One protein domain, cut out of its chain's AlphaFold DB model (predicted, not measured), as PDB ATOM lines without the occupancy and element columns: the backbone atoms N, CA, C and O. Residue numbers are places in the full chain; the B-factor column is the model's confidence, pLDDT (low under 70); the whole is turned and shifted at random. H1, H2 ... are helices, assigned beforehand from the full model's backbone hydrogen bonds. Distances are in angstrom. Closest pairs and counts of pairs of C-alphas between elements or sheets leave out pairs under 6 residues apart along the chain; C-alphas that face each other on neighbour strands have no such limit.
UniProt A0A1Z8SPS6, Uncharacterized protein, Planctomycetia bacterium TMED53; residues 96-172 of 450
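This is residues 96 to 172 of the 450 residues of an uncharacterized protein of Planctomycetia bacterium TMED53 (UniProt A0A1Z8SPS6). Two helical hairpins pack crosswise: H1 and H2 run side by side as one layer, and H4 crosses them on one side at about right angles, with H3 folded beside it. H3 meets the first hairpin only at the corner by the H2 to H3 link, and the last stretch, residues 161 to 172, trails on from the end of H4 along the outside. The printed part has 77 residues, with four named helices in the order H1, H2, H3, H4 and no named strand, so its class is all helix. It is compact and rounded, with a radius of gyration of the C-alphas of 11.5 A and spans of 31 by 27 by 19 A.

Start at Arg 96 and read on to C-alpha 101 at (146.385, 142.605, 149.363), where H1 begins; it takes residues 101 to 112 and is 16.9 A long. Next look at residues 118 to 125, which are H2, 10.7 A from first to last C-alpha. Residues 131 to 140 are H3, 14.2 A long, beginning at C-alpha 131 at (153.651, 136.736, 142.064). H4, the longest helix, takes residues 146 to 160; follow it for 20.8 A to C-alpha 160 at (157.239, 142.796, 132.927).

Begin with H2 and H4, the hubs, which touch three other helices each. H4 touches H1 through residues 147 to 152 alone, about perpendicular at 79 degrees; look at the closest C-alphas, those of Ile 108 and Ala 151, 6.1 A apart. Farther along, residues 155 to 159 of H4 only just touch H2, with 3 pairs of C-alphas within 8 A; the closest, Leu 121 and Ala 155, are 6.2 A apart, and the lines are about perpendicular at 84 degrees. H3 and H4 form a helical hairpin and touch at a steep tilt of 41 degrees, opposite ways, with the closest C-alphas, Leu 135 and Leu 156, at 6.0 A. H1 and H2 form the other helical hairpin, at a shallow tilt of 25 degrees, opposite ways; H1 touches H2 with residues 103 to 107 alone, and the closest C-alphas, Leu 107 and Glu 120, are 5.5 A apart. H2 and H3 touch only at the corner, and only just, with 3 pairs of C-alphas within 8 A; the closest, Phe 125 and Ile 131, are 6.3 A apart. H1 and H3 are apart. The helix packing is mostly crossed, few pairs being at a shallow tilt. In H1, H2, H3 and H4 every O i to N i+4 pair is within hydrogen-bond range.

The two C-alphas farthest apart are those of Tyr 113 and Asp 172, at 33.6 A. The printed part has no cut, and the links H1 to H2, H2 to H3 and H3 to H4 are tight, with 5 residues each. Look last at residues 161 to 172, which hold no named element; their C-alphas lie 11 to 17 A from the mean of the C-alphas. The mean pLDDT of the printed part is 90.0, and no printed residue is under 70.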
ATOM      1  N   ARG A  96     140.317 138.576 145.293       82.75
ATOM      2  CA  ARG A  96     140.793 137.472 146.122       82.75
ATOM      3  C   ARG A  96     141.867 137.954 147.106       82.75
ATOM      4  O   ARG A  96     142.912 138.470 146.708       82.75
ATOM      5  N   ILE A  97     141.611 137.737 148.396       85.38
ATOM      6  CA  ILE A  97     142.545 138.062 149.482       85.38
ATOM      7  C   ILE A  97     143.787 137.163 149.374       85.38
ATOM      8  O   ILE A  97     143.668 135.941 149.261       85.38
ATOM      9  N   GLY A  98     144.970 137.771 149.452       88.81
ATOM     10  CA  GLY A  98     146.271 137.101 149.409       88.81
ATOM     11  C   GLY A  98     147.376 137.960 150.041       88.81
ATOM     12  O   GLY A  98     147.093 139.061 150.522       88.81
ATOM     13  N   PRO A  99     148.641 137.499 150.055       91.06
ATOM     14  CA  PRO A  99     149.751 138.250 150.653       91.06
ATOM     15  C   PRO A  99     149.951 139.641 150.020       91.06
ATOM     16  O   PRO A  99     150.300 140.590 150.717       91.06
ATOM     17  N   TRP A 100     149.619 139.791 148.733       91.94
ATOM     18  CA  TRP A 100     149.669 141.058 147.993       91.94
ATOM     19  C   TRP A 100     148.611 142.091 148.409       91.94
ATOM     20  O   TRP A 100     148.768 143.262 148.070       91.94
ATOM     21  N   THR A 101     147.536 141.713 149.114       91.56
ATOM     22  CA  THR A 101     146.385 142.605 149.363       91.56
ATOM     23  C   THR A 101     146.772 143.873 150.128       91.56
ATOM     24  O   THR A 101     146.337 144.967 149.770       91.56
ATOM     25  N   GLU A 102     147.609 143.755 151.159       93.44
ATOM     26  CA  GLU A 102     147.994 144.903 151.989       93.44
ATOM     27  C   GLU A 102     149.063 145.796 151.318       93.44
ATOM     28  O   GLU A 102     148.868 147.011 151.278       93.44
ATOM     29  N   PRO A 103     150.130 145.262 150.684       94.69
ATOM     30  CA  PRO A 103     150.991 146.050 149.794       94.69
ATOM     31  C   PRO A 103     150.235 146.762 148.658       94.69
ATOM     32  O   PRO A 103     150.501 147.934 148.388       94.69
ATOM     33  N   LEU A 104     149.242 146.109 148.040       93.81
ATOM     34  CA  LEU A 104     148.408 146.711 146.993       93.81
ATOM     35  C   LEU A 104     147.569 147.884 147.529       93.81
ATOM     36  O   LEU A 104     147.488 148.923 146.872       93.81
ATOM     37  N   ARG A 105     146.998 147.768 148.738       93.25
ATOM     38  CA  ARG A 105     146.297 148.879 149.408       93.25
ATOM     39  C   ARG A 105     147.221 150.084 149.607       93.25
ATOM     40  O   ARG A 105     146.857 151.193 149.214       93.25
ATOM     41  N   ARG A 106     148.433 149.874 150.134       93.88
ATOM     42  CA  ARG A 106     149.414 150.957 150.337       93.88
ATOM     43  C   ARG A 106     149.886 151.582 149.021       93.88
ATOM     44  O   ARG A 106     150.061 152.799 148.956       93.88
ATOM     45  N   LEU A 107     150.027 150.788 147.955       94.12
ATOM     46  CA  LEU A 107     150.306 151.287 146.602       94.12
ATOM     47  C   LEU A 107     149.185 152.216 146.096       94.12
ATOM     48  O   LEU A 107     149.471 153.299 145.585       94.12
ATOM     49  N   ILE A 108     147.915 151.833 146.282       93.06
ATOM     50  CA  ILE A 108     146.750 152.661 145.924       93.06
ATOM     51  C   ILE A 108     146.736 153.968 146.726       93.06
ATOM     52  O   ILE A 108     146.484 155.032 146.160       93.06
ATOM     53  N   GLU A 109     147.004 153.910 148.031       91.50
ATOM     54  CA  GLU A 109     147.056 155.095 148.890       91.50
ATOM     55  C   GLU A 109     148.164 156.058 148.455       91.50
ATOM     56  O   GLU A 109     147.877 157.218 148.166       91.50
ATOM     57  N   LYS A 110     149.407 155.587 148.298       89.38
ATOM     58  CA  LYS A 110     150.517 156.434 147.827       89.38
ATOM     59  C   LYS A 110     150.276 157.005 146.429       89.38
ATOM     60  O   LYS A 110     150.602 158.169 146.188       89.38
ATOM     61  N   GLY A 111     149.650 156.230 145.540       85.81
ATOM     62  CA  GLY A 111     149.259 156.677 144.202       85.81
ATOM     63  C   GLY A 111     148.255 157.837 144.205       85.81
ATOM     64  O   GLY A 111     148.352 158.716 143.353       85.81
ATOM     65  N   LYS A 112     147.336 157.904 145.183       83.38
ATOM     66  CA  LYS A 112     146.395 159.036 145.340       83.38
ATOM     67  C   LYS A 112     147.082 160.344 145.741       83.38
ATOM     68  O   LYS A 112     146.564 161.412 145.430       83.38
ATOM     69  N   TYR A 113     148.221 160.263 146.428       79.19
ATOM     70  CA  TYR A 113     148.964 161.418 146.943       79.19
ATOM     71  C   TYR A 113     150.221 161.750 146.120       79.19
ATOM     72  O   TYR A 113     151.081 162.485 146.603       79.19
ATOM     73  N   SER A 114     150.363 161.190 144.910       77.56
ATOM     74  CA  SER A 114     151.546 161.354 144.041       77.56
ATOM     75  C   SER A 114     152.882 161.086 144.757       77.56
ATOM     76  O   SER A 114     153.894 161.725 144.477       77.56
ATOM     77  N   SER A 115     152.873 160.159 145.719       85.38
ATOM     78  CA  SER A 115     154.029 159.812 146.553       85.38
ATOM     79  C   SER A 115     154.887 158.712 145.918       85.38
ATOM     80  O   SER A 115     154.450 158.016 145.004       85.38
ATOM     81  N   GLU A 116     156.106 158.513 146.423       86.50
ATOM     82  CA  GLU A 116     157.019 157.479 145.922       86.50
ATOM     83  C   GLU A 116     156.468 156.055 146.141       86.50
ATOM     84  O   GLU A 116     156.307 155.588 147.272       86.50
ATOM     85  N   VAL A 117     156.205 155.348 145.038       89.94
ATOM     86  CA  VAL A 117     155.575 154.014 145.029       89.94
ATOM     87  C   VAL A 117     156.553 152.835 145.032       89.94
ATOM     88  O   VAL A 117     156.120 151.702 145.228       89.94
ATOM     89  N   ALA A 118     157.856 153.074 144.832       89.75
ATOM     90  CA  ALA A 118     158.853 152.022 144.598       89.75
ATOM     91  C   ALA A 118     158.864 150.942 145.697       89.75
ATOM     92  O   ALA A 118     158.774 149.757 145.394       89.75
ATOM     93  N   ALA A 119     158.868 151.352 146.970       91.50
ATOM     94  CA  ALA A 119     158.865 150.428 148.105       91.50
ATOM     95  C   ALA A 119     157.618 149.521 148.172       91.50
ATOM     96  O   ALA A 119     157.718 148.386 148.630       91.50
ATOM     97  N   GLU A 120     156.452 149.982 147.702       94.88
ATOM     98  CA  GLU A 120     155.237 149.151 147.703       94.88
ATOM     99  C   GLU A 120     155.221 148.165 146.537       94.88
ATOM    100  O   GLU A 120     154.732 147.051 146.690       94.88
ATOM    101  N   LEU A 121     155.801 148.542 145.392       93.62
ATOM    102  CA  LEU A 121     156.012 147.627 144.270       93.62
ATOM    103  C   LEU A 121     156.975 146.503 144.670       93.62
ATOM    104  O   LEU A 121     156.641 145.336 144.488       93.62
ATOM    105  N   THR A 122     158.099 146.831 145.318       93.12
ATOM    106  CA  THR A 122     159.006 145.830 145.905       93.12
ATOM    107  C   THR A 122     158.276 144.927 146.902       93.12
ATOM    108  O   THR A 122     158.347 143.708 146.779       93.12
ATOM    109  N   ALA A 123     157.490 145.495 147.823       94.06
ATOM    110  CA  ALA A 123     156.728 144.709 148.794       94.06
ATOM    111  C   ALA A 123     155.674 143.784 148.148       94.06
ATOM    112  O   ALA A 123     155.396 142.721 148.697       94.06
ATOM    113  N   ILE A 124     155.094 144.149 146.994       95.25
ATOM    114  CA  ILE A 124     154.254 143.240 146.193       95.25
ATOM    115  C   ILE A 124     155.115 142.113 145.609       95.25
ATOM    116  O   ILE A 124     154.750 140.947 145.734       95.25
ATOM    117  N   PHE A 125     156.260 142.432 145.002       94.75
ATOM    118  CA  PHE A 125     157.130 141.448 144.344       94.75
ATOM    119  C   PHE A 125     157.779 140.444 145.312       94.75
ATOM    120  O   PHE A 125     158.108 139.334 144.905       94.75
ATOM    121  N   GLU A 126     157.903 140.791 146.594       93.50
ATOM    122  CA  GLU A 126     158.416 139.921 147.662       93.50
ATOM    123  C   GLU A 126     157.325 139.071 148.356       93.50
ATOM    124  O   GLU A 126     157.630 138.279 149.245       93.50
ATOM    125  N   CYS A 127     156.045 139.204 147.975       93.62
ATOM    126  CA  CYS A 127     154.932 138.526 148.659       93.62
ATOM    127  C   CYS A 127     154.956 136.993 148.566       93.62
ATOM    128  O   CYS A 127     154.532 136.321 149.506       93.62
ATOM    129  N   GLN A 128     155.354 136.450 147.413       93.25
ATOM    130  CA  GLN A 128     155.448 135.012 147.141       93.25
ATOM    131  C   GLN A 128     156.219 134.764 145.830       93.25
ATOM    132  O   GLN A 128     156.166 135.615 144.937       93.25
ATOM    133  N   PRO A 129     156.836 133.583 145.647       93.19
ATOM    134  CA  PRO A 129     157.309 133.150 144.337       93.19
ATOM    135  C   PRO A 129     156.161 133.087 143.315       93.19
ATOM    136  O   PRO A 129     155.044 132.691 143.658       93.19
ATOM    137  N   GLY A 130     156.420 133.470 142.063       93.50
ATOM    138  CA  GLY A 130     155.413 133.488 140.993       93.50
ATOM    139  C   GLY A 130     154.347 134.577 141.132       93.50
ATOM    140  O   GLY A 130     153.246 134.448 140.596       93.50
ATOM    141  N   ILE A 131     154.614 135.641 141.898       95.00
ATOM    142  CA  ILE A 131     153.651 136.736 142.064       95.00
ATOM    143  C   ILE A 131     153.368 137.476 140.746       95.00
ATOM    144  O   ILE A 131     152.256 137.963 140.573       95.00
ATOM    145  N   GLY A 132     154.299 137.509 139.788       93.38
ATOM    146  CA  GLY A 132     154.064 138.081 138.457       93.38
ATOM    147  C   GLY A 132     152.934 137.372 137.697       93.38
ATOM    148  O   GLY A 132     152.007 138.021 137.208       93.38
ATOM    149  N   ASP A 133     152.956 136.040 137.677       94.81
ATOM    150  CA  ASP A 133     151.910 135.186 137.102       94.81
ATOM    151  C   ASP A 133     150.565 135.403 137.819       94.81
ATOM    152  O   ASP A 133     149.508 135.531 137.196       94.81
ATOM    153  N   GLN A 134     150.607 135.534 139.146       94.25
ATOM    154  CA  GLN A 134     149.422 135.793 139.959       94.25
ATOM    155  C   GLN A 134     148.822 137.190 139.708       94.25
ATOM    156  O   GLN A 134     147.596 137.314 139.716       94.25
ATOM    157  N   LEU A 135     149.637 138.225 139.453       93.94
ATOM    158  CA  LEU A 135     149.166 139.567 139.073       93.94
ATOM    159  C   LEU A 135     148.407 139.537 137.740       93.94
ATOM    160  O   LEU A 135     147.360 140.177 137.622       93.94
ATOM    161  N   MET A 136     148.898 138.764 136.765       93.56
ATOM    162  CA  MET A 136     148.203 138.530 135.496       93.56
ATOM    163  C   MET A 136     146.848 137.849 135.723       93.56
ATOM    164  O   MET A 136     145.823 138.351 135.263       93.56
ATOM    165  N   GLN A 137     146.818 136.762 136.501       92.19
ATOM    166  CA  GLN A 137     145.573 136.061 136.825       92.19
ATOM    167  C   GLN A 137     144.538 136.988 137.490       92.19
ATOM    168  O   GLN A 137     143.380 136.988 137.082       92.19
ATOM    169  N   LEU A 138     144.939 137.804 138.471       91.81
ATOM    170  CA  LEU A 138     144.030 138.720 139.180       91.81
ATOM    171  C   LEU A 138     143.415 139.783 138.256       91.81
ATOM    172  O   LEU A 138     142.274 140.193 138.468       91.81
ATOM    173  N   LEU A 139     144.150 140.223 137.229       90.56
ATOM    174  CA  LEU A 139     143.632 141.133 136.204       90.56
ATOM    175  C   LEU A 139     142.635 140.437 135.271       90.56
ATOM    176  O   LEU A 139     141.588 141.009 134.969       90.56
ATOM    177  N   VAL A 140     142.926 139.203 134.850       88.75
ATOM    178  CA  VAL A 140     142.042 138.407 133.979       88.75
ATOM    179  C   VAL A 140     140.754 137.983 134.691       88.75
ATOM    180  O   VAL A 140     139.691 137.968 134.073       88.75
ATOM    181  N   GLU A 141     140.811 137.703 135.996       88.06
ATOM    182  CA  GLU A 141     139.627 137.423 136.823       88.06
ATOM    183  C   GLU A 141     138.639 138.609 136.867       88.06
ATOM    184  O   GLU A 141     137.473 138.420 137.217       88.06
ATOM    185  N   GLY A 142     139.071 139.825 136.495       77.94
ATOM    186  CA  GLY A 142     138.209 141.004 136.321       77.94
ATOM    187  C   GLY A 142     137.602 141.557 137.616       77.94
ATOM    188  O   GLY A 142     136.739 142.435 137.572       77.94
ATOM    189  N   GLN A 143     138.037 141.039 138.765       81.38
ATOM    190  CA  GLN A 143     137.571 141.430 140.092       81.38
ATOM    191  C   GLN A 143     138.271 142.710 140.579       81.38
ATOM    192  O   GLN A 143     139.296 143.135 140.044       81.38
ATOM    193  N   GLY A 144     137.718 143.328 141.624       83.31
ATOM    194  CA  GLY A 144     138.274 144.540 142.223       83.31
ATOM    195  C   GLY A 144     137.740 145.853 141.648       83.31
ATOM    196  O   GLY A 144     137.212 145.956 140.535       83.31
ATOM    197  N   SER A 145     137.907 146.901 142.446       88.81
ATOM    198  CA  SER A 145     137.635 148.284 142.069       88.81
ATOM    199  C   SER A 145     138.556 148.770 140.941       88.81
ATOM    200  O   SER A 145     139.623 148.213 140.672       88.81
ATOM    201  N   LEU A 146     138.179 149.884 140.304       87.44
ATOM    202  CA  LEU A 146     139.007 150.552 139.290       87.44
ATOM    203  C   LEU A 146     140.409 150.922 139.814       87.44
ATOM    204  O   LEU A 146     141.374 150.914 139.053       87.44
ATOM    205  N   LEU A 147     140.527 151.260 141.103       89.19
ATOM    206  CA  LEU A 147     141.807 151.605 141.722       89.19
ATOM    207  C   LEU A 147     142.697 150.376 141.904       89.19
ATOM    208  O   LEU A 147     143.887 150.448 141.607       89.19
ATOM    209  N   GLU A 148     142.126 149.251 142.336       91.38
ATOM    210  CA  GLU A 148     142.868 148.000 142.483       91.38
ATOM    211  C   GLU A 148     143.326 147.463 141.125       91.38
ATOM    212  O   GLU A 148     144.507 147.167 140.975       91.38
ATOM    213  N   ARG A 149     142.459 147.452 140.101       89.69
ATOM    214  CA  ARG A 149     142.854 147.057 138.735       89.69
ATOM    215  C   ARG A 149     143.964 147.945 138.168       89.69
ATOM    216  O   ARG A 149     144.937 147.432 137.627       89.69
ATOM    217  N   ARG A 150     143.906 149.267 138.370       89.31
ATOM    218  CA  ARG A 150     145.003 150.179 137.983       89.31
ATOM    219  C   ARG A 150     146.302 149.913 138.745       89.31
ATOM    220  O   ARG A 150     147.369 149.961 138.140       89.31
ATOM    221  N   ALA A 151     146.234 149.622 140.042       92.00
ATOM    222  CA  ALA A 151     147.416 149.289 140.836       92.00
ATOM    223  C   ALA A 151     148.029 147.939 140.417       92.00
ATOM    224  O   ALA A 151     149.248 147.848 140.283       92.00
ATOM    225  N   LEU A 152     147.198 146.937 140.107       93.56
ATOM    226  CA  LEU A 152     147.623 145.659 139.526       93.56
ATOM    227  C   LEU A 152     148.277 145.846 138.146       93.56
ATOM    228  O   LEU A 152     149.339 145.280 137.912       93.56
ATOM    229  N   LEU A 153     147.721 146.687 137.264       91.00
ATOM    230  CA  LEU A 153     148.335 147.027 135.969       91.00
ATOM    231  C   LEU A 153     149.702 147.707 136.129       91.00
ATOM    232  O   LEU A 153     150.629 147.407 135.381       91.00
ATOM    233  N   VAL A 154     149.852 148.610 137.106       91.44
ATOM    234  CA  VAL A 154     151.146 149.245 137.410       91.44
ATOM    235  C   VAL A 154     152.143 148.231 137.971       91.44
ATOM    236  O   VAL A 154     153.311 148.278 137.584       91.44
ATOM    237  N   ALA A 155     151.706 147.300 138.823       93.69
ATOM    238  CA  ALA A 155     152.551 146.230 139.345       93.69
ATOM    239  C   ALA A 155     152.992 145.263 138.232       93.69
ATOM    240  O   ALA A 155     154.191 145.053 138.062       93.69
ATOM    241  N   LEU A 156     152.055 144.754 137.422       93.19
ATOM    242  CA  LEU A 156     152.334 143.847 136.304       93.19
ATOM    243  C   LEU A 156     153.210 144.515 135.236       93.19
ATOM    244  O   LEU A 156     154.221 143.949 134.834       93.19
ATOM    245  N   GLY A 157     152.869 145.734 134.807       90.12
ATOM    246  CA  GLY A 157     153.654 146.479 133.822       90.12
ATOM    247  C   GLY A 157     155.080 146.746 134.304       90.12
ATOM    248  O   GLY A 157     156.033 146.533 133.557       90.12
ATOM    249  N   THR A 158     155.243 147.135 135.576       90.56
ATOM    250  CA  THR A 158     156.570 147.273 136.196       90.56
ATOM    251  C   THR A 158     157.322 145.943 136.170       90.56
ATOM    252  O   THR A 158     158.422 145.906 135.625       90.56
ATOM    253  N   ALA A 159     156.718 144.860 136.674       91.69
ATOM    254  CA  ALA A 159     157.303 143.518 136.722       91.69
ATOM    255  C   ALA A 159     157.760 143.015 135.341       91.69
ATOM    256  O   ALA A 159     158.875 142.506 135.205       91.69
ATOM    257  N   LEU A 160     156.926 143.184 134.307       88.75
ATOM    258  CA  LEU A 160     157.239 142.796 132.927       88.75
ATOM    259  C   LEU A 160     158.421 143.594 132.365       88.75
ATOM    260  O   LEU A 160     159.248 143.029 131.652       88.75
ATOM    261  N   SER A 161     158.551 144.869 132.746       85.81
ATOM    262  CA  SER A 161     159.647 145.746 132.318       85.81
ATOM    263  C   SER A 161     160.954 145.608 133.116       85.81
ATOM    264  O   SER A 161     161.927 146.279 132.781       85.81
ATOM    265  N   MET A 162     161.018 144.766 134.159       87.12
ATOM    266  CA  MET A 162     162.250 144.592 134.945       87.12
ATOM    267  C   MET A 162     163.334 143.851 134.149       87.12
ATOM    268  O   MET A 162     163.094 142.772 133.591       87.12
ATOM    269  N   ASP A 163     164.548 144.399 134.154       80.19
ATOM    270  CA  ASP A 163     165.742 143.778 133.585       80.19
ATOM    271  C   ASP A 163     166.990 144.099 134.443       80.19
ATOM    272  O   ASP A 163     167.334 145.275 134.588       80.19
ATOM    273  N   PRO A 164     167.660 143.092 135.039       81.88
ATOM    274  CA  PRO A 164     167.196 141.711 135.171       81.88
ATOM    275  C   PRO A 164     165.940 141.623 136.058       81.88
ATOM    276  O   PRO A 164     165.794 142.358 137.035       81.88
ATOM    277  N   ALA A 165     165.034 140.696 135.744       83.88
ATOM    278  CA  ALA A 165     163.913 140.384 136.633       83.88
ATOM    279  C   ALA A 165     164.395 139.549 137.844       83.88
ATOM    280  O   ALA A 165     165.272 138.697 137.670       83.88
ATOM    281  N   PRO A 166     163.832 139.741 139.054       87.19
ATOM    282  CA  PRO A 166     164.132 138.901 140.213       87.19
ATOM    283  C   PRO A 166     163.832 137.413 139.935       87.19
ATOM    284  O   PRO A 166     162.787 137.126 139.348       87.19
ATOM    285  N   PRO A 167     164.681 136.458 140.373       82.62
ATOM    286  CA  PRO A 167     164.549 135.046 139.990       82.62
ATOM    287  C   PRO A 167     163.233 134.380 140.402       82.62
ATOM    288  O   PRO A 167     162.757 133.494 139.705       82.62
ATOM    289  N   GLU A 168     162.649 134.799 141.526       91.38
ATOM    290  CA  GLU A 168     161.414 134.221 142.074       91.38
ATOM    291  C   GLU A 168     160.145 134.964 141.623       91.38
ATOM    292  O   GLU A 168     159.040 134.521 141.924       91.38
ATOM    293  N   LEU A 169     160.265 136.078 140.886       92.88
ATOM    294  CA  LEU A 169     159.114 136.897 140.476       92.88
ATOM    295  C   LEU A 169     158.158 136.143 139.536       92.88
ATOM    296  O   LEU A 169     156.956 136.408 139.550       92.88
ATOM    297  N   TRP A 170     158.695 135.215 138.743       93.81
ATOM    298  CA  TRP A 170     158.012 134.560 137.632       93.81
ATOM    299  C   TRP A 170     158.137 133.038 137.707       93.81
ATOM    300  O   TRP A 170     159.230 132.526 137.943       93.81
ATOM    301  N   LEU A 171     157.048 132.322 137.425       92.88
ATOM    302  CA  LEU A 171     157.083 130.898 137.074       92.88
ATOM    303  C   LEU A 171     157.191 130.737 135.554       92.88
ATOM    304  O   LEU A 171     158.066 130.014 135.082       92.88
ATOM    305  N   ASP A 172     156.368 131.467 134.797       90.75
ATOM    306  CA  ASP A 172     156.437 131.562 133.340       90.75
ATOM    307  C   ASP A 172     156.255 133.012 132.855       90.75
ATOM    308  O   ASP A 172     155.193 133.440 132.397       90.75
TER     309      ASP A 172